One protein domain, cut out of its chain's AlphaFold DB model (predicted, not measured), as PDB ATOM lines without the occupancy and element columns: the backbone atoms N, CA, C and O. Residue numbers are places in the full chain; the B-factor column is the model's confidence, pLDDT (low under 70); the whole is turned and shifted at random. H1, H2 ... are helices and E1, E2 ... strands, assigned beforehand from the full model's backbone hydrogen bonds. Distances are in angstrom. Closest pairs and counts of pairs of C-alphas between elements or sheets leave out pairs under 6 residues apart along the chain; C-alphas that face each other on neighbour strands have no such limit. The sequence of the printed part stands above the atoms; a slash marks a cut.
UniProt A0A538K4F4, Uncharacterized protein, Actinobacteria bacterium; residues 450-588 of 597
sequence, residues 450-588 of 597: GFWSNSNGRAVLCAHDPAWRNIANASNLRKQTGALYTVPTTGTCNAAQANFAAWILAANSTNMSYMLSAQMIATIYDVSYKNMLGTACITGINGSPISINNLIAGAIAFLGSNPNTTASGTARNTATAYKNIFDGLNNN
ATOM      1  N   GLY A 450     -31.351 -53.606 -14.112       98.00
ATOM      2  CA  GLY A 450     -32.663 -53.940 -13.560       98.00
ATOM      3  C   GLY A 450     -33.208 -52.888 -12.592       98.00
ATOM      4  O   GLY A 450     -34.416 -52.638 -12.575       98.00
ATOM      5  N   PHE A 451     -32.338 -52.228 -11.819       98.50
ATOM      6  CA  PHE A 451     -32.734 -51.089 -10.993       98.50
ATOM      7  C   PHE A 451     -33.154 -49.909 -11.873       98.50
ATOM      8  O   PHE A 451     -34.260 -49.394 -11.726       98.50
ATOM      9  N   TRP A 452     -32.310 -49.532 -12.835       98.38
ATOM     10  CA  TRP A 452     -32.550 -48.376 -13.706       98.38
ATOM     11  C   TRP A 452     -33.746 -48.550 -14.658       98.38
ATOM     12  O   TRP A 452     -34.343 -47.562 -15.092       98.38
ATOM     13  N   SER A 453     -34.156 -49.791 -14.936       97.88
ATOM     14  CA  SER A 453     -35.361 -50.092 -15.715       97.88
ATOM     15  C   SER A 453     -36.665 -50.097 -14.906       97.88
ATOM     16  O   SER A 453     -37.735 -49.945 -15.491       97.88
ATOM     17  N   ASN A 454     -36.614 -50.299 -13.584       97.75
ATOM     18  CA  ASN A 454     -37.815 -50.524 -12.771       97.75
ATOM     19  C   ASN A 454     -38.431 -49.224 -12.214       97.75
ATOM     20  O   ASN A 454     -37.993 -48.114 -12.518       97.75
ATOM     21  N   SER A 455     -39.476 -49.349 -11.386       97.69
ATOM     22  CA  SER A 455     -40.178 -48.208 -10.784       97.69
ATOM     23  C   SER A 455     -39.297 -47.325  -9.897       97.69
ATOM     24  O   SER A 455     -39.525 -46.118  -9.850       97.69
ATOM     25  N   ASN A 456     -38.298 -47.897  -9.221       97.81
ATOM     26  CA  ASN A 456     -37.379 -47.165  -8.348       97.81
ATOM     27  C   ASN A 456     -36.385 -46.349  -9.179       97.81
ATOM     28  O   ASN A 456     -36.244 -45.151  -8.946       97.81
ATOM     29  N   GLY A 457     -35.761 -46.962 -10.193       98.00
ATOM     30  CA  GLY A 457     -34.919 -46.238 -11.148       98.00
ATOM     31  C   GLY A 457     -35.699 -45.144 -11.875       98.00
ATOM     32  O   GLY A 457     -35.224 -44.016 -11.986       98.00
ATOM     33  N   ARG A 458     -36.947 -45.427 -12.276       98.12
ATOM     34  CA  ARG A 458     -37.845 -44.429 -12.870       98.12
ATOM     35  C   ARG A 458     -38.083 -43.236 -11.961       98.12
ATOM     36  O   ARG A 458     -38.032 -42.110 -12.443       98.12
ATOM     37  N   ALA A 459     -38.354 -43.466 -10.680       98.38
ATOM     38  CA  ALA A 459     -38.580 -42.380  -9.734       98.38
ATOM     39  C   ALA A 459     -37.358 -41.448  -9.655       98.38
ATOM     40  O   ALA A 459     -37.524 -40.234  -9.715       98.38
ATOM     41  N   VAL A 460     -36.145 -42.013  -9.609       98.44
ATOM     42  CA  VAL A 460     -34.892 -41.238  -9.594       98.44
ATOM     43  C   VAL A 460     -34.696 -40.465 -10.900       98.44
ATOM     44  O   VAL A 460     -34.495 -39.254 -10.868       98.44
ATOM     45  N   LEU A 461     -34.802 -41.133 -12.053       98.44
ATOM     46  CA  LEU A 461     -34.617 -40.483 -13.355       98.44
ATOM     47  C   LEU A 461     -35.648 -39.367 -13.566       98.44
ATOM     48  O   LEU A 461     -35.283 -38.259 -13.945       98.44
ATOM     49  N   CYS A 462     -36.921 -39.608 -13.246       97.62
ATOM     50  CA  CYS A 462     -37.970 -38.605 -13.420       97.62
ATOM     51  C   CYS A 462     -37.909 -37.444 -12.430       97.62
ATOM     52  O   CYS A 462     -38.337 -36.348 -12.783       97.62
ATOM     53  N   ALA A 463     -37.331 -37.635 -11.242       98.25
ATOM     54  CA  ALA A 463     -37.002 -36.524 -10.351       98.25
ATOM     55  C   ALA A 463     -35.895 -35.615 -10.922       98.25
ATOM     56  O   ALA A 463     -35.728 -34.482 -10.473       98.25
ATOM     57  N   HIS A 464     -35.146 -36.094 -11.917       97.88
ATOM     58  CA  HIS A 464     -34.063 -35.375 -12.588       97.88
ATOM     59  C   HIS A 464     -34.346 -35.165 -14.083       97.88
ATOM     60  O   HIS A 464     -33.427 -35.088 -14.898       97.88
ATOM     61  N   ASP A 465     -35.619 -35.077 -14.474       97.12
ATOM     62  CA  ASP A 465     -36.024 -34.730 -15.839       97.12
ATOM     63  C   ASP A 465     -35.907 -33.208 -16.061       97.12
ATOM     64  O   ASP A 465     -36.371 -32.449 -15.211       97.12
ATOM     65  N   PRO A 466     -35.305 -32.714 -17.165       96.56
ATOM     66  CA  PRO A 466     -34.801 -33.443 -18.337       96.56
ATOM     67  C   PRO A 466     -33.316 -33.858 -18.268       96.56
ATOM     68  O   PRO A 466     -32.790 -34.406 -19.237       96.56
ATOM     69  N   ALA A 467     -32.613 -33.594 -17.164       98.12
ATOM     70  CA  ALA A 467     -31.164 -33.785 -17.051       98.12
ATOM     71  C   ALA A 467     -30.704 -35.225 -17.350       98.12
ATOM     72  O   ALA A 467     -29.737 -35.411 -18.091       98.12
ATOM     73  N   TRP A 468     -31.419 -36.250 -16.870       98.06
ATOM     74  CA  TRP A 468     -31.064 -37.647 -17.169       98.06
ATOM     75  C   TRP A 468     -31.110 -37.963 -18.670       98.06
ATOM     76  O   TRP A 468     -30.263 -38.702 -19.172       98.06
ATOM     77  N   ARG A 469     -32.044 -37.348 -19.409       98.25
ATOM     78  CA  ARG A 469     -32.151 -37.508 -20.865       98.25
ATOM     79  C   ARG A 469     -30.965 -36.882 -21.572       98.25
ATOM     80  O   ARG A 469     -30.422 -37.475 -22.499       98.25
ATOM     81  N   ASN A 470     -30.555 -35.698 -21.122       98.00
ATOM     82  CA  ASN A 470     -29.403 -34.994 -21.678       98.00
ATOM     83  C   ASN A 470     -28.120 -35.808 -21.480       98.00
ATOM     84  O   ASN A 470     -27.347 -35.961 -22.422       98.00
ATOM     85  N   ILE A 471     -27.943 -36.406 -20.298       98.12
ATOM     86  CA  ILE A 471     -26.825 -37.313 -20.010       98.12
ATOM     87  C   ILE A 471     -26.851 -38.535 -20.939       98.12
ATOM     88  O   ILE A 471     -25.841 -38.834 -21.578       98.12
ATOM     89  N   ALA A 472     -28.000 -39.207 -21.089       98.19
ATOM     90  CA  ALA A 472     -28.133 -40.345 -22.004       98.19
ATOM     91  C   ALA A 472     -27.773 -39.971 -23.450       98.19
ATOM     92  O   ALA A 472     -26.998 -40.663 -24.110       98.19
ATOM     93  N   ASN A 473     -28.310 -38.847 -23.926       98.38
ATOM     94  CA  ASN A 473     -28.133 -38.375 -25.297       98.38
ATOM     95  C   ASN A 473     -26.699 -37.910 -25.586       98.38
ATOM     96  O   ASN A 473     -26.253 -38.014 -26.726       98.38
ATOM     97  N   ALA A 474     -25.958 -37.461 -24.570       97.94
ATOM     98  CA  ALA A 474     -24.546 -37.104 -24.688       97.94
ATOM     99  C   ALA A 474     -23.593 -38.319 -24.645       97.94
ATOM    100  O   ALA A 474     -22.405 -38.178 -24.924       97.94
ATOM    101  N   SER A 475     -24.089 -39.517 -24.317       98.38
ATOM    102  CA  SER A 475     -23.250 -40.684 -23.995       98.38
ATOM    103  C   SER A 475     -22.957 -41.625 -25.178       98.38
ATOM    104  O   SER A 475     -22.490 -42.741 -24.967       98.38
ATOM    105  N   ASN A 476     -23.235 -41.229 -26.428       98.38
ATOM    106  CA  ASN A 476     -23.025 -42.059 -27.633       98.38
ATOM    107  C   ASN A 476     -23.640 -43.477 -27.555       98.38
ATOM    108  O   ASN A 476     -23.108 -44.429 -28.135       98.38
ATOM    109  N   LEU A 477     -24.767 -43.631 -26.851       98.62
ATOM    110  CA  LEU A 477     -25.401 -44.929 -26.609       98.62
ATOM    111  C   LEU A 477     -25.823 -45.602 -27.923       98.62
ATOM    112  O   LEU A 477     -26.279 -44.948 -28.860       98.62
ATOM    113  N   ARG A 478     -25.684 -46.927 -28.007       98.44
ATOM    114  CA  ARG A 478     -25.905 -47.706 -29.234       98.44
ATOM    115  C   ARG A 478     -27.095 -48.648 -29.115       98.44
ATOM    116  O   ARG A 478     -27.438 -49.119 -28.038       98.44
ATOM    117  N   LYS A 479     -27.728 -48.938 -30.249       97.50
ATOM    118  CA  LYS A 479     -28.716 -50.014 -30.415       97.50
ATOM    119  C   LYS A 479     -28.033 -51.281 -30.930       97.50
ATOM    120  O   LYS A 479     -26.886 -51.254 -31.373       97.50
ATOM    121  N   GLN A 480     -28.792 -52.372 -30.992       97.06
ATOM    122  CA  GLN A 480     -28.374 -53.638 -31.599       97.06
ATOM    123  C   GLN A 480     -27.719 -53.472 -32.983       97.06
ATOM    124  O   GLN A 480     -26.697 -54.089 -33.262       97.06
ATOM    125  N   THR A 481     -28.281 -52.604 -33.828       96.50
ATOM    126  CA  THR A 481     -27.810 -52.339 -35.198       96.50
ATOM    127  C   THR A 481     -26.559 -51.457 -35.267       96.50
ATOM    128  O   THR A 481     -26.024 -51.233 -36.348       96.50
ATOM    129  N   GLY A 482     -26.114 -50.908 -34.134       96.31
ATOM    130  CA  GLY A 482     -25.079 -49.879 -34.044       96.31
ATOM    131  C   GLY A 482     -25.586 -48.451 -34.266       96.31
ATOM    132  O   GLY A 482     -24.846 -47.496 -34.045       96.31
ATOM    133  N   ALA A 483     -26.860 -48.272 -34.630       97.88
ATOM    134  CA  ALA A 483     -27.474 -46.949 -34.679       97.88
ATOM    135  C   ALA A 483     -27.448 -46.272 -33.297       97.88
ATOM    136  O   ALA A 483     -27.501 -46.945 -32.263       97.88
ATOM    137  N   LEU A 484     -27.401 -44.937 -33.283       98.06
ATOM    138  CA  LEU A 484     -27.476 -44.157 -32.050       98.06
ATOM    139  C   LEU A 484     -28.821 -44.402 -31.342       98.06
ATOM    140  O   LEU A 484     -29.886 -44.467 -31.969       98.06
ATOM    141  N   TYR A 485     -28.765 -44.559 -30.026       98.31
ATOM    142  CA  TYR A 485     -29.917 -44.522 -29.145       98.31
ATOM    143  C   TYR A 485     -30.035 -43.128 -28.533       98.31
ATOM    144  O   TYR A 485     -29.080 -42.617 -27.958       98.31
ATOM    145  N   THR A 486     -31.219 -42.536 -28.653       97.56
ATOM    146  CA  THR A 486     -31.548 -41.241 -28.059       97.56
ATOM    147  C   THR A 486     -32.851 -41.359 -27.288       97.56
ATOM    148  O   THR A 486     -33.827 -41.928 -27.788       97.56
ATOM    149  N   VAL A 487     -32.888 -40.779 -26.098       97.50
ATOM    150  CA  VAL A 487     -34.103 -40.589 -25.315       97.50
ATOM    151  C   VAL A 487     -34.843 -39.362 -25.870       97.50
ATOM    152  O   VAL A 487     -34.216 -38.308 -26.021       97.50
ATOM    153  N   PRO A 488     -36.153 -39.457 -26.179       95.31
ATOM    154  CA  PRO A 488     -36.938 -38.308 -26.634       95.31
ATOM    155  C   PRO A 488     -36.819 -37.136 -25.658       95.31
ATOM    156  O   PRO A 488     -36.885 -37.353 -24.456       95.31
ATOM    157  N   THR A 489     -36.667 -35.901 -26.137       93.81
ATOM    158  CA  THR A 489     -36.577 -34.700 -25.275       93.81
ATOM    159  C   THR A 489     -37.940 -34.069 -24.982       93.81
ATOM    160  O   THR A 489     -38.039 -33.150 -24.177       93.81
ATOM    161  N   THR A 490     -38.998 -34.583 -25.608       89.81
ATOM    162  CA  THR A 490     -40.389 -34.155 -25.436       89.81
ATOM    163  C   THR A 490     -41.241 -35.295 -24.859       89.81
ATOM    164  O   THR A 490     -40.813 -36.453 -24.807       89.81
ATOM    165  N   GLY A 491     -42.449 -34.974 -24.385       93.75
ATOM    166  CA  GLY A 491     -43.371 -35.944 -23.780       93.75
ATOM    167  C   GLY A 491     -43.086 -36.254 -22.304       93.75
ATOM    168  O   GLY A 491     -42.114 -35.782 -21.714       93.75
ATOM    169  N   THR A 492     -43.961 -37.052 -21.685       97.50
ATOM    170  CA  THR A 492     -43.888 -37.330 -20.241       97.50
ATOM    171  C   THR A 492     -42.657 -38.161 -19.883       97.50
ATOM    172  O   THR A 492     -42.246 -39.046 -20.641       97.50
ATOM    173  N   CYS A 493     -42.085 -37.919 -18.699       97.06
ATOM    174  CA  CYS A 493     -40.952 -38.714 -18.222       97.06
ATOM    175  C   CYS A 493     -41.272 -40.206 -18.146       97.06
ATOM    176  O   CYS A 493     -40.470 -41.022 -18.587       97.06
ATOM    177  N   ASN A 494     -42.472 -40.574 -17.691       96.81
ATOM    178  CA  ASN A 494     -42.870 -41.978 -17.602       96.81
ATOM    179  C   ASN A 494     -42.819 -42.693 -18.960       96.81
ATOM    180  O   ASN A 494     -42.350 -43.826 -19.026       96.81
ATOM    181  N   ALA A 495     -43.262 -42.040 -20.041       97.38
ATOM    182  CA  ALA A 495     -43.212 -42.626 -21.378       97.38
ATOM    183  C   ALA A 495     -41.769 -42.762 -21.888       97.38
ATOM    184  O   ALA A 495     -41.386 -43.802 -22.423       97.38
ATOM    185  N   ALA A 496     -40.941 -41.734 -21.683       97.81
ATOM    186  CA  ALA A 496     -39.537 -41.773 -22.079       97.81
ATOM    187  C   ALA A 496     -38.730 -42.805 -21.285       97.81
ATOM    188  O   ALA A 496     -37.946 -43.552 -21.870       97.81
ATOM    189  N   GLN A 497     -38.963 -42.901 -19.976       97.81
ATOM    190  CA  GLN A 497     -38.323 -43.897 -19.132       97.81
ATOM    191  C   GLN A 497     -38.795 -45.312 -19.478       97.81
ATOM    192  O   GLN A 497     -37.960 -46.206 -19.506       97.81
ATOM    193  N   ALA A 498     -40.069 -45.535 -19.819       97.44
ATOM    194  CA  ALA A 498     -40.534 -46.851 -20.271       97.44
ATOM    195  C   ALA A 498     -39.811 -47.309 -21.553       97.44
ATOM    196  O   ALA A 498     -39.370 -48.455 -21.647       97.44
ATOM    197  N   ASN A 499     -39.608 -46.395 -22.510       97.44
ATOM    198  CA  ASN A 499     -38.817 -46.666 -23.716       97.44
ATOM    199  C   ASN A 499     -37.338 -46.935 -23.396       97.44
ATOM    200  O   ASN A 499     -36.714 -47.797 -24.015       97.44
ATOM    201  N   PHE A 500     -36.772 -46.207 -22.432       98.50
ATOM    202  CA  PHE A 500     -35.421 -46.449 -21.928       98.50
ATOM    203  C   PHE A 500     -35.291 -47.806 -21.236       98.50
ATOM    204  O   PHE A 500     -34.361 -48.545 -21.539       98.50
ATOM    205  N   ALA A 501     -36.245 -48.172 -20.381       98.44
ATOM    206  CA  ALA A 501     -36.290 -49.450 -19.685       98.44
ATOM    207  C   ALA A 501     -36.330 -50.630 -20.667       98.44
ATOM    208  O   ALA A 501     -35.579 -51.590 -20.512       98.44
ATOM    209  N   ALA A 502     -37.158 -50.537 -21.712       98.25
ATOM    210  CA  ALA A 502     -37.214 -51.555 -22.756       98.25
ATOM    211  C   ALA A 502     -35.882 -51.680 -23.517       98.25
ATOM    212  O   ALA A 502     -35.435 -52.787 -23.802       98.25
ATOM    213  N   TRP A 503     -35.226 -50.555 -23.819       98.44
ATOM    214  CA  TRP A 503     -33.921 -50.549 -24.483       98.44
ATOM    215  C   TRP A 503     -32.819 -51.128 -23.586       98.44
ATOM    216  O   TRP A 503     -32.140 -52.068 -23.988       98.44
ATOM    217  N   ILE A 504     -32.664 -50.643 -22.353       98.25
ATOM    218  CA  ILE A 504     -31.562 -51.070 -21.482       98.25
ATOM    219  C   ILE A 504     -31.644 -52.565 -21.129       98.25
ATOM    220  O   ILE A 504     -30.610 -53.222 -21.031       98.25
ATOM    221  N   LEU A 505     -32.856 -53.129 -21.012       98.00
ATOM    222  CA  LEU A 505     -33.070 -54.560 -20.761       98.00
ATOM    223  C   LEU A 505     -32.924 -55.445 -22.007       98.00
ATOM    224  O   LEU A 505     -32.667 -56.637 -21.878       98.00
ATOM    225  N   ALA A 506     -33.079 -54.888 -23.213       97.75
ATOM    226  CA  ALA A 506     -32.910 -55.631 -24.464       97.75
ATOM    227  C   ALA A 506     -31.437 -55.749 -24.906       97.75
ATOM    228  O   ALA A 506     -31.138 -56.399 -25.917       97.75
ATOM    229  N   ALA A 507     -30.517 -55.099 -24.189       96.94
ATOM    230  CA  ALA A 507     -29.091 -55.170 -24.458       96.94
ATOM    231  C   ALA A 507     -28.567 -56.607 -24.321       96.94
ATOM    232  O   ALA A 507     -28.838 -57.310 -23.352       96.94
ATOM    233  N   ASN A 508     -27.813 -57.051 -25.323       93.31
ATOM    234  CA  ASN A 508     -27.247 -58.395 -25.395       93.31
ATOM    235  C   ASN A 508     -25.847 -58.349 -26.024       93.31
ATOM    236  O   ASN A 508     -25.422 -57.332 -26.575       93.31
ATOM    237  N   SER A 509     -25.121 -59.464 -25.966       92.94
ATOM    238  CA  SER A 509     -23.726 -59.553 -26.407       92.94
ATOM    239  C   SER A 509     -23.531 -59.637 -27.924       92.94
ATOM    240  O   SER A 509     -22.389 -59.725 -28.374       92.94
ATOM    241  N   THR A 510     -24.582 -59.629 -28.745       96.69
ATOM    242  CA  THR A 510     -24.424 -59.745 -30.204       96.69
ATOM    243  C   THR A 510     -23.714 -58.515 -30.773       96.69
ATOM    244  O   THR A 510     -22.708 -58.685 -31.455       96.69
ATOM    245  N   ASN A 511     -24.130 -57.291 -30.420       97.56
ATOM    246  CA  ASN A 511     -23.313 -56.085 -30.607       97.56
ATOM    247  C   ASN A 511     -22.759 -55.644 -29.246       97.56
ATOM    248  O   ASN A 511     -23.488 -55.072 -28.438       97.56
ATOM    249  N   MET A 512     -21.472 -55.889 -28.986       98.38
ATOM    250  CA  MET A 512     -20.884 -55.565 -27.682       98.38
ATOM    251  C   MET A 512     -20.927 -54.063 -27.348       98.38
ATOM    252  O   MET A 512     -21.088 -53.726 -26.181       98.38
ATOM    253  N   SER A 513     -20.906 -53.160 -28.335       98.56
ATOM    254  CA  SER A 513     -21.129 -51.724 -28.104       98.56
ATOM    255  C   SER A 513     -22.523 -51.414 -27.548       98.56
ATOM    256  O   SER A 513     -22.678 -50.459 -26.790       98.56
ATOM    257  N   TYR A 514     -23.542 -52.228 -27.846       98.62
ATOM    258  CA  TYR A 514     -24.861 -52.092 -27.219       98.62
ATOM    259  C   TYR A 514     -24.836 -52.560 -25.756       98.62
ATOM    260  O   TYR A 514     -25.289 -51.832 -24.876       98.62
ATOM    261  N   MET A 515     -24.231 -53.718 -25.466       98.50
ATOM    262  CA  MET A 515     -24.080 -54.189 -24.081       98.50
ATOM    263  C   MET A 515     -23.233 -53.231 -23.230       98.50
ATOM    264  O   MET A 515     -23.578 -52.950 -22.083       98.50
ATOM    265  N   LEU A 516     -22.156 -52.685 -23.803       98.69
ATOM    266  CA  LEU A 516     -21.362 -51.620 -23.198       98.69
ATOM    267  C   LEU A 516     -22.224 -50.383 -22.929       98.69
ATOM    268  O   LEU A 516     -22.192 -49.871 -21.819       98.69
ATOM    269  N   SER A 517     -23.027 -49.935 -23.901       98.75
ATOM    270  CA  SER A 517     -23.917 -48.776 -23.718       98.75
ATOM    271  C   SER A 517     -24.844 -48.956 -22.518       98.75
ATOM    272  O   SER A 517     -24.990 -48.033 -21.721       98.75
ATOM    273  N   ALA A 518     -25.440 -50.141 -22.369       98.62
ATOM    274  CA  ALA A 518     -26.341 -50.451 -21.267       98.62
ATOM    275  C   ALA A 518     -25.620 -50.446 -19.908       98.62
ATOM    276  O   ALA A 518     -26.071 -49.787 -18.975       98.62
ATOM    277  N   GLN A 519     -24.475 -51.126 -19.798       98.69
ATOM    278  CA  GLN A 519     -23.719 -51.178 -18.541       98.69
ATOM    279  C   GLN A 519     -23.121 -49.818 -18.164       98.69
ATOM    280  O   GLN A 519     -23.208 -49.405 -17.011       98.69
ATOM    281  N   MET A 520     -22.578 -49.088 -19.139       98.75
ATOM    282  CA  MET A 520     -21.987 -47.771 -18.924       98.75
ATOM    283  C   MET A 520     -23.032 -46.748 -18.472       98.75
ATOM    284  O   MET A 520     -22.763 -46.003 -17.536       98.75
ATOM    285  N   ILE A 521     -24.220 -46.693 -19.094       98.75
ATOM    286  CA  ILE A 521     -25.224 -45.691 -18.699       98.75
ATOM    287  C   ILE A 521     -25.758 -45.936 -17.282       98.75
ATOM    288  O   ILE A 521     -26.035 -44.973 -16.574       98.75
ATOM    289  N   ALA A 522     -25.837 -47.198 -16.844       98.75
ATOM    290  CA  ALA A 522     -26.133 -47.520 -15.451       98.75
ATOM    291  C   ALA A 522     -25.061 -46.945 -14.511       98.75
ATOM    292  O   ALA A 522     -25.412 -46.205 -13.597       98.75
ATOM    293  N   THR A 523     -23.769 -47.136 -14.806       98.75
ATOM    294  CA  THR A 523     -22.682 -46.540 -14.008       98.75
ATOM    295  C   THR A 523     -22.703 -45.008 -14.040       98.75
ATOM    296  O   THR A 523     -22.497 -44.362 -13.016       98.75
ATOM    297  N   ILE A 524     -22.977 -44.392 -15.197       98.75
ATOM    298  CA  ILE A 524     -23.102 -42.929 -15.314       98.75
ATOM    299  C   ILE A 524     -24.200 -42.411 -14.376       98.75
ATOM    300  O   ILE A 524     -24.007 -41.398 -13.700       98.75
ATOM    301  N   TYR A 525     -25.340 -43.101 -14.297       98.75
ATOM    302  CA  TYR A 525     -26.404 -42.742 -13.363       98.75
ATOM    303  C   TYR A 525     -26.071 -43.075 -11.912       98.75
ATOM    304  O   TYR A 525     -26.475 -42.324 -11.026       98.75
ATOM    305  N   ASP A 526     -25.294 -44.123 -11.649       98.44
ATOM    306  CA  ASP A 526     -24.810 -44.416 -10.301       98.44
ATOM    307  C   ASP A 526     -23.931 -43.278  -9.767       98.44
ATOM    308  O   ASP A 526     -24.116 -42.814  -8.637       98.44
ATOM    309  N   VAL A 527     -23.027 -42.765 -10.611       98.00
ATOM    310  CA  VAL A 527     -22.187 -41.598 -10.302       98.00
ATOM    311  C   VAL A 527     -23.034 -40.337 -10.147       98.00
ATOM    312  O   VAL A 527     -22.852 -39.585  -9.194       98.00
ATOM    313  N   SER A 528     -23.987 -40.116 -11.054       98.00
ATOM    314  CA  SER A 528     -24.770 -38.873 -11.088       98.00
ATOM    315  C   SER A 528     -25.817 -38.786  -9.975       98.00
ATOM    316  O   SER A 528     -26.099 -37.695  -9.487       98.00
ATOM    317  N   TYR A 529     -26.423 -39.915  -9.595       98.12
ATOM    318  CA  TYR A 529     -27.675 -39.928  -8.830       98.12
ATOM    319  C   TYR A 529     -27.693 -40.895  -7.643       98.12
ATOM    320  O   TYR A 529     -28.624 -40.846  -6.837       98.12
ATOM    321  N   LYS A 530     -26.705 -41.790  -7.511       96.62
ATOM    322  CA  LYS A 530     -26.640 -42.776  -6.418       96.62
ATOM    323  C   LYS A 530     -25.388 -42.668  -5.553       96.62
ATOM    324  O   LYS A 530     -25.214 -43.499  -4.670       96.62
ATOM    325  N   ASN A 531     -24.593 -41.610  -5.711       94.31
ATOM    326  CA  ASN A 531     -23.382 -41.341  -4.928       94.31
ATOM    327  C   ASN A 531     -22.254 -42.368  -5.142       94.31
ATOM    328  O   ASN A 531     -21.458 -42.610  -4.229       94.31
ATOM    329  N   MET A 532     -22.160 -42.993  -6.319       94.44
ATOM    330  CA  MET A 532     -20.913 -43.663  -6.696       94.44
ATOM    331  C   MET A 532     -19.825 -42.599  -6.901       94.44
ATOM    332  O   MET A 532     -20.024 -41.610  -7.604       94.44
ATOM    333  N   LEU A 533     -18.662 -42.780  -6.274       92.25
ATOM    334  CA  LEU A 533     -17.585 -41.796  -6.329       92.25
ATOM    335  C   LEU A 533     -16.872 -41.852  -7.690       92.25
ATOM    336  O   LEU A 533     -15.969 -42.660  -7.881       92.25
ATOM    337  N   GLY A 534     -17.241 -40.973  -8.624       93.25
ATOM    338  CA  GLY A 534     -16.661 -40.936  -9.976       93.25
ATOM    339  C   GLY A 534     -15.142 -40.693 -10.027       93.25
ATOM    340  O   GLY A 534     -14.484 -41.047 -11.005       93.25
ATOM    341  N   THR A 535     -14.559 -40.126  -8.970       92.25
ATOM    342  CA  THR A 535     -13.108 -39.915  -8.837       92.25
ATOM    343  C   THR A 535     -12.356 -41.123  -8.273       92.25
ATOM    344  O   THR A 535     -11.133 -41.082  -8.211       92.25
ATOM    345  N   ALA A 536     -13.042 -42.199  -7.867       90.06
ATOM    346  CA  ALA A 536     -12.377 -43.383  -7.334       90.06
ATOM    347  C   ALA A 536     -11.479 -44.044  -8.392       90.06
ATOM    348  O   ALA A 536     -11.911 -44.262  -9.528       90.06
ATOM    349  N   CYS A 537     -10.247 -44.381  -8.002       91.88
ATOM    350  CA  CYS A 537      -9.302 -45.094  -8.855       91.88
ATOM    351  C   CYS A 537      -9.599 -46.589  -8.859       91.88
ATOM    352  O   CYS A 537      -9.721 -47.213  -7.804       91.88
ATOM    353  N   ILE A 538      -9.658 -47.171 -10.051       93.31
ATOM    354  CA  ILE A 538      -9.845 -48.604 -10.285       93.31
ATOM    355  C   ILE A 538      -8.853 -49.099 -11.340       93.31
ATOM    356  O   ILE A 538      -8.230 -48.307 -12.047       93.31
ATOM    357  N   THR A 539      -8.726 -50.415 -11.484       93.94
ATOM    358  CA  THR A 539      -7.976 -51.008 -12.596       93.94
ATOM    359  C   THR A 539      -8.711 -50.762 -13.916       93.94
ATOM    360  O   THR A 539      -9.821 -51.257 -14.118       93.94
ATOM    361  N   GLY A 540      -8.097 -50.007 -14.826       94.81
ATOM    362  CA  GLY A 540      -8.629 -49.748 -16.161       94.81
ATOM    363  C   GLY A 540      -8.479 -50.934 -17.116       94.81
ATOM    364  O   GLY A 540      -7.849 -51.943 -16.803       94.81
ATOM    365  N   ILE A 541      -9.002 -50.787 -18.338       95.75
ATOM    366  CA  ILE A 541      -8.979 -51.845 -19.369       95.75
ATOM    367  C   ILE A 541      -7.567 -52.315 -19.769       95.75
ATOM    368  O   ILE A 541      -7.422 -53.420 -20.280       95.75
ATOM    369  N   ASN A 542      -6.542 -51.494 -19.517       92.00
ATOM    370  CA  ASN A 542      -5.135 -51.795 -19.806       92.00
ATOM    371  C   ASN A 542      -4.354 -52.254 -18.558       92.00
ATOM    372  O   ASN A 542      -3.136 -52.369 -18.611       92.00
ATOM    373  N   GLY A 543      -5.026 -52.455 -17.420       90.12
ATOM    374  CA  GLY A 543      -4.392 -52.812 -16.147       90.12
ATOM    375  C   GLY A 543      -3.863 -51.627 -15.326       90.12
ATOM    376  O   GLY A 543      -3.582 -51.793 -14.143       90.12
ATOM    377  N   SER A 544      -3.757 -50.430 -15.907       91.81
ATOM    378  CA  SER A 544      -3.318 -49.218 -15.197       91.81
ATOM    379  C   SER A 544      -4.447 -48.574 -14.376       91.81
ATOM    380  O   SER A 544      -5.607 -48.661 -14.795       91.81
ATOM    381  N   PRO A 545      -4.137 -47.889 -13.256       93.38
ATOM    382  CA  PRO A 545      -5.111 -47.088 -12.516       93.38
ATOM    383  C   PRO A 545      -5.804 -46.042 -13.398       93.38
ATOM    384  O   PRO A 545      -5.160 -45.358 -14.192       93.38
ATOM    385  N   ILE A 546      -7.124 -45.920 -13.260       95.12
ATOM    386  CA  ILE A 546      -7.951 -44.917 -13.940       95.12
ATOM    387  C   ILE A 546      -9.115 -44.506 -13.033       95.12
ATOM    388  O   ILE A 546      -9.656 -45.343 -12.307       95.12
ATOM    389  N   SER A 547      -9.528 -43.238 -13.080       95.19
ATOM    390  CA  SER A 547     -10.755 -42.806 -12.405       95.19
ATOM    391  C   SER A 547     -11.988 -43.322 -13.149       95.19
ATOM    392  O   SER A 547     -11.981 -43.449 -14.378       95.19
ATOM    393  N   ILE A 548     -13.078 -43.585 -12.428       96.56
ATOM    394  CA  ILE A 548     -14.351 -43.996 -13.045       96.56
ATOM    395  C   ILE A 548     -14.818 -42.952 -14.079       96.56
ATOM    396  O   ILE A 548     -15.252 -43.325 -15.168       96.56
ATOM    397  N   ASN A 549     -14.646 -41.656 -13.805       97.38
ATOM    398  CA  ASN A 549     -14.965 -40.573 -14.741       97.38
ATOM    399  C   ASN A 549     -14.145 -40.648 -16.041       97.38
ATOM    400  O   ASN A 549     -14.709 -40.521 -17.130       97.38
ATOM    401  N   ASN A 550     -12.835 -40.902 -15.953       97.50
ATOM    402  CA  ASN A 550     -11.987 -41.051 -17.139       97.50
ATOM    403  C   ASN A 550     -12.313 -42.341 -17.909       97.50
ATOM    404  O   ASN A 550     -12.291 -42.342 -19.141       97.50
ATOM    405  N   LEU A 551     -12.684 -43.421 -17.210       98.19
ATOM    406  CA  LEU A 551     -13.164 -44.652 -17.840       98.19
ATOM    407  C   LEU A 551     -14.473 -44.414 -18.612       98.19
ATOM    408  O   LEU A 551     -14.596 -44.862 -19.752       98.19
ATOM    409  N   ILE A 552     -15.428 -43.684 -18.020       98.69
ATOM    410  CA  ILE A 552     -16.682 -43.266 -18.671       98.69
ATOM    411  C   ILE A 552     -16.379 -42.448 -19.929       98.69
ATOM    412  O   ILE A 552     -16.889 -42.767 -21.002       98.69
ATOM    413  N   ALA A 553     -15.514 -41.433 -19.832       98.50
ATOM    414  CA  ALA A 553     -15.147 -40.599 -20.974       98.50
ATOM    415  C   ALA A 553     -14.513 -41.423 -22.112       98.50
ATOM    416  O   ALA A 553     -14.902 -41.285 -23.277       98.50
ATOM    417  N   GLY A 554     -13.597 -42.338 -21.775       98.31
ATOM    418  CA  GLY A 554     -12.979 -43.258 -22.731       98.31
ATOM    419  C   GLY A 554     -13.991 -44.188 -23.404       98.31
ATOM    420  O   GLY A 554     -13.922 -44.403 -24.616       98.31
ATOM    421  N   ALA A 555     -14.976 -44.687 -22.656       98.69
ATOM    422  CA  ALA A 555     -16.039 -45.533 -23.186       98.69
ATOM    423  C   ALA A 555     -17.009 -44.766 -24.103       98.69
ATOM    424  O   ALA A 555     -17.360 -45.276 -25.167       98.69
ATOM    425  N   ILE A 556     -17.384 -43.526 -23.762       98.81
ATOM    426  CA  ILE A 556     -18.212 -42.655 -24.620       98.81
ATOM    427  C   ILE A 556     -17.500 -42.372 -25.951       98.81
ATOM    428  O   ILE A 556     -18.116 -42.468 -27.020       98.81
ATOM    429  N   ALA A 557     -16.202 -42.056 -25.907       98.62
ATOM    430  CA  ALA A 557     -15.392 -41.851 -27.107       98.62
ATOM    431  C   ALA A 557     -15.281 -43.141 -27.937       98.62
ATOM    432  O   ALA A 557     -15.486 -43.124 -29.153       98.62
ATOM    433  N   PHE A 558     -15.042 -44.280 -27.276       98.62
ATOM    434  CA  PHE A 558     -14.988 -45.590 -27.920       98.62
ATOM    435  C   PHE A 558     -16.298 -45.930 -28.640       98.62
ATOM    436  O   PHE A 558     -16.256 -46.332 -29.804       98.62
ATOM    437  N   LEU A 559     -17.450 -45.737 -27.986       98.62
ATOM    438  CA  LEU A 559     -18.765 -45.957 -28.590       98.62
ATOM    439  C   LEU A 559     -18.984 -45.041 -29.793       98.62
ATOM    440  O   LEU A 559     -19.575 -45.484 -30.777       98.62
ATOM    441  N   GLY A 560     -18.493 -43.799 -29.733       97.62
ATOM    442  CA  GLY A 560     -18.452 -42.839 -30.840       97.62
ATOM    443  C   GLY A 560     -17.812 -43.428 -32.098       97.62
ATOM    444  O   GLY A 560     -18.454 -43.481 -33.146       97.62
ATOM    445  N   SER A 561     -16.591 -43.942 -31.955       98.06
ATOM    446  CA  SER A 561     -15.784 -44.480 -33.060       98.06
ATOM    447  C   SER A 561     -16.137 -45.917 -33.462       98.06
ATOM    448  O   SER A 561     -15.868 -46.318 -34.589       98.06
ATOM    449  N   ASN A 562     -16.742 -46.701 -32.565       98.12
ATOM    450  CA  ASN A 562     -17.025 -48.127 -32.766       98.12
ATOM    451  C   ASN A 562     -18.510 -48.446 -32.498       98.12
ATOM    452  O   ASN A 562     -18.834 -49.184 -31.562       98.12
ATOM    453  N   PRO A 563     -19.447 -47.908 -33.302       96.94
ATOM    454  CA  PRO A 563     -20.885 -48.082 -33.075       96.94
ATOM    455  C   PRO A 563     -21.356 -49.541 -33.166       96.94
ATOM    456  O   PRO A 563     -22.325 -49.927 -32.508       96.94
ATOM    457  N   ASN A 564     -20.681 -50.359 -33.978       97.12
ATOM    458  CA  ASN A 564     -21.050 -51.744 -34.237       97.12
ATOM    459  C   ASN A 564     -19.839 -52.672 -34.084       97.12
ATOM    460  O   ASN A 564     -18.917 -52.642 -34.892       97.12
ATOM    461  N   THR A 565     -19.864 -53.515 -33.054       97.94
ATOM    462  CA  THR A 565     -18.818 -54.498 -32.753       97.94
ATOM    463  C   THR A 565     -19.378 -55.923 -32.786       97.94
ATOM    464  O   THR A 565     -19.119 -56.722 -31.880       97.94
ATOM    465  N   THR A 566     -20.208 -56.251 -33.783       97.00
ATOM    466  CA  THR A 566     -20.712 -57.622 -33.999       97.00
ATOM    467  C   THR A 566     -19.610 -58.588 -34.425       97.00
ATOM    468  O   THR A 566     -19.583 -59.721 -33.951       97.00
ATOM    469  N   ALA A 567     -18.671 -58.130 -35.256       95.69
ATOM    470  CA  ALA A 567     -17.516 -58.913 -35.680       95.69
ATOM    471  C   ALA A 567     -16.518 -59.130 -34.530       95.69
ATOM    472  O   ALA A 567     -16.319 -58.255 -33.684       95.69
ATOM    473  N   SER A 568     -15.871 -60.296 -34.507       93.62
ATOM    474  CA  SER A 568     -14.729 -60.552 -33.628       93.62
ATOM    475  C   SER A 568     -13.541 -59.657 -33.997       93.62
ATOM    476  O   SER A 568     -13.361 -59.282 -35.153       93.62
ATOM    477  N   GLY A 569     -12.729 -59.297 -33.001       96.25
ATOM    478  CA  GLY A 569     -11.536 -58.472 -33.195       96.25
ATOM    479  C   GLY A 569     -11.307 -57.482 -32.059       96.25
ATOM    480  O   GLY A 569     -12.030 -57.470 -31.060       96.25
ATOM    481  N   THR A 570     -10.302 -56.623 -32.229       96.88
ATOM    482  CA  THR A 570      -9.827 -55.691 -31.195       96.88
ATOM    483  C   THR A 570     -10.939 -54.801 -30.649       96.88
ATOM    484  O   THR A 570     -11.106 -54.729 -29.438       96.88
ATOM    485  N   ALA A 571     -11.768 -54.200 -31.511       97.44
ATOM    486  CA  ALA A 571     -12.862 -53.334 -31.066       97.44
ATOM    487  C   ALA A 571     -13.874 -54.083 -30.177       97.44
ATOM    488  O   ALA A 571     -14.263 -53.589 -29.121       97.44
ATOM    489  N   ARG A 572     -14.257 -55.312 -30.540       98.19
ATOM    490  CA  ARG A 572     -15.159 -56.132 -29.715       98.19
ATOM    491  C   ARG A 572     -14.520 -56.523 -28.382       98.19
ATOM    492  O   ARG A 572     -15.209 -56.516 -27.362       98.19
ATOM    493  N   ASN A 573     -13.219 -56.814 -28.367       97.69
ATOM    494  CA  ASN A 573     -12.480 -57.109 -27.138       97.69
ATOM    495  C   ASN A 573     -12.427 -55.883 -26.216       97.69
ATOM    496  O   ASN A 573     -12.746 -55.999 -25.036       97.69
ATOM    497  N   THR A 574     -12.132 -54.696 -26.754       98.12
ATOM    498  CA  THR A 574     -12.150 -53.430 -26.003       98.12
ATOM    499  C   THR A 574     -13.542 -53.120 -25.452       98.12
ATOM    500  O   THR A 574     -13.674 -52.799 -24.272       98.12
ATOM    501  N   ALA A 575     -14.597 -53.289 -26.258       98.31
ATOM    502  CA  ALA A 575     -15.977 -53.127 -25.800       98.31
ATOM    503  C   ALA A 575     -16.313 -54.092 -24.651       98.31
ATOM    504  O   ALA A 575     -16.960 -53.704 -23.679       98.31
ATOM    505  N   THR A 576     -15.833 -55.338 -24.738       98.12
ATOM    506  CA  THR A 576     -16.011 -56.363 -23.698       98.12
ATOM    507  C   THR A 576     -15.277 -55.982 -22.411       98.12
ATOM    508  O   THR A 576     -15.840 -56.122 -21.328       98.12
ATOM    509  N   ALA A 577     -14.051 -55.461 -22.515       98.12
ATOM    510  CA  ALA A 577     -13.263 -55.019 -21.368       98.12
ATOM    511  C   ALA A 577     -13.961 -53.878 -20.612       98.12
ATOM    512  O   ALA A 577     -14.193 -54.003 -19.410       98.12
ATOM    513  N   TYR A 578     -14.394 -52.825 -21.315       98.50
ATOM    514  CA  TYR A 578     -15.188 -51.755 -20.698       98.50
ATOM    515  C   TYR A 578     -16.481 -52.293 -20.082       98.50
ATOM    516  O   TYR A 578     -16.780 -52.002 -18.926       98.50
ATOM    517  N   LYS A 579     -17.232 -53.114 -20.834       97.88
ATOM    518  CA  LYS A 579     -18.490 -53.710 -20.369       97.88
ATOM    519  C   LYS A 579     -18.285 -54.436 -19.049       97.88
ATOM    520  O   LYS A 579     -19.112 -54.291 -18.159       97.88
ATOM    521  N   ASN A 580     -17.233 -55.246 -18.930       98.25
ATOM    522  CA  ASN A 580     -17.007 -56.071 -17.745       98.25
ATOM    523  C   ASN A 580     -16.654 -55.221 -16.522       98.25
ATOM    524  O   ASN A 580     -17.104 -55.544 -15.426       98.25
ATOM    525  N   ILE A 581     -15.917 -54.120 -16.706       98.25
ATOM    526  CA  ILE A 581     -15.627 -53.185 -15.614       98.25
ATOM    527  C   ILE A 581     -16.910 -52.484 -15.150       98.25
ATOM    528  O   ILE A 581     -17.194 -52.495 -13.956       98.25
ATOM    529  N   PHE A 582     -17.717 -51.935 -16.065       98.69
ATOM    530  CA  PHE A 582     -18.980 -51.274 -15.701       98.69
ATOM    531  C   PHE A 582     -19.991 -52.238 -15.080       98.69
ATOM    532  O   PHE A 582     -20.605 -51.920 -14.070       98.69
ATOM    533  N   ASP A 583     -20.110 -53.451 -15.618       98.31
ATOM    534  CA  ASP A 583     -20.921 -54.512 -15.017       98.31
ATOM    535  C   ASP A 583     -20.440 -54.834 -13.594       98.31
ATOM    536  O   ASP A 583     -21.240 -54.911 -12.665       98.31
ATOM    537  N   GLY A 584     -19.126 -54.935 -13.384       97.62
ATOM    538  CA  GLY A 584     -18.548 -55.092 -12.054       97.62
ATOM    539  C   GLY A 584     -18.877 -53.926 -11.114       97.62
ATOM    540  O   GLY A 584     -19.241 -54.169  -9.965       97.62
ATOM    541  N   LEU A 585     -18.784 -52.677 -11.581       97.19
ATOM    542  CA  LEU A 585     -19.131 -51.480 -10.803       97.19
ATOM    543  C   LEU A 585     -20.607 -51.493 -10.396       97.19
ATOM    544  O   LEU A 585     -20.909 -51.378  -9.211       97.19
ATOM    545  N   ASN A 586     -21.508 -51.748 -11.343       98.06
ATOM    546  CA  ASN A 586     -22.956 -51.799 -11.120       98.06
ATOM    547  C   ASN A 586     -23.373 -52.927 -10.155       98.06
ATOM    548  O   ASN A 586     -24.444 -52.868  -9.554       98.06
ATOM    549  N   ASN A 587     -22.535 -53.960 -10.003       96.56
ATOM    550  CA  ASN A 587     -22.729 -55.071  -9.067       96.56
ATOM    551  C   ASN A 587     -21.891 -54.941  -7.774       96.56
ATOM    552  O   ASN A 587     -21.857 -55.879  -6.977       96.56
ATOM    553  N   ASN A 588     -21.214 -53.808  -7.537       93.19
ATOM    554  CA  ASN A 588     -20.323 -53.588  -6.385       93.19
ATOM    555  C   ASN A 588     -19.217 -54.665  -6.259       93.19
ATOM    556  O   ASN A 588     -18.896 -55.152  -5.170       93.19
TER     557      ASN A 588
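AT A GLANCE: This is residues 450 to 588 of the 597 residues of an uncharacterized protein of Actinobacteria bacterium (UniProt A0A538K4F4). The long helix H5 runs through the middle; on one side of it H6 and H7 complete a bundle of three helices, up and down, each running against the one before it in the chain, and on its other side stand H1 to H4. A small hairpin, E1 and E2, sits at the beginning of H6, far from H1 to H4. The printed part has 139 residues, with named elements in the order H1, H2, H3, H4, H5, E1, E2, H6, H7; the two strands are antiparallel and the class is mostly helix. The whole is compact, with a radius of gyration of the C-alphas of 14.2 A, and spans 41 by 33 by 21 A.

IN THESE COORDINATES: H1, residues 450 to 453, begins with C-alpha 450 at (-32.663, -53.940, -13.560). H2 is residues 455 to 463, and H3 is residues 467 to 474. H4, residues 493 to 506, is 19.7 A long. H5, residues 512 to 529, is 25.4 A long and begins with C-alpha 512 at (-20.884, -55.565, -27.682). E1 is residues 537 to 539, and E2 is residues 545 to 547. H6, residues 548 to 561, is 20.1 A long. H7, residues 570 to 586, is 24.3 A long and ends with C-alpha 586 at (-22.956, -51.799, -11.120).

HOW THE PARTS SIT: H1 touches H4, the closest C-alphas being those of Ser 453 and Ala 501, 4.1 A apart. H2 touches residues 493 to 497 of H4 at a steep tilt of 49 degrees, opposite ways, closest at the C-alphas of Cys 462 and Cys 493, 5.7 A. H3 and H5 are close but not clearly touching, closest at the C-alphas of Ala 472 and Ile 521, 6.9 A. H4 and H5 are close but not clearly touching too, closest at the C-alphas of Ile 504 and Ala 518, 5.3 A. H5 touches H7, the same way, closest at the C-alphas of Leu 516 and Lys 579, 4.5 A. H5 touches H6, opposite ways, closest at the C-alphas of Ser 513 and Leu 559, 6.3 A. The hairpin H6 and H7 only just touch, with 3 pairs of C-alphas within 8 A, the closest those of Ala 555 and Tyr 578, 6.8 A. In the hairpin E1 and E2, N 538 and O 546 are within hydrogen-bond range, 2.9 A. Every O i to N i+4 pair is within range in H2 to H7; H1 is too short for one.

THE WHOLE: The C-alphas of Gly 491 and Gly 543, the two farthest apart, are 43.2 A apart. The printed part has no cut. The link from H3 to H4, residues 475 to 492, is long. The mean pLDDT of the printed part is 97.1, and no printed residue is under 70.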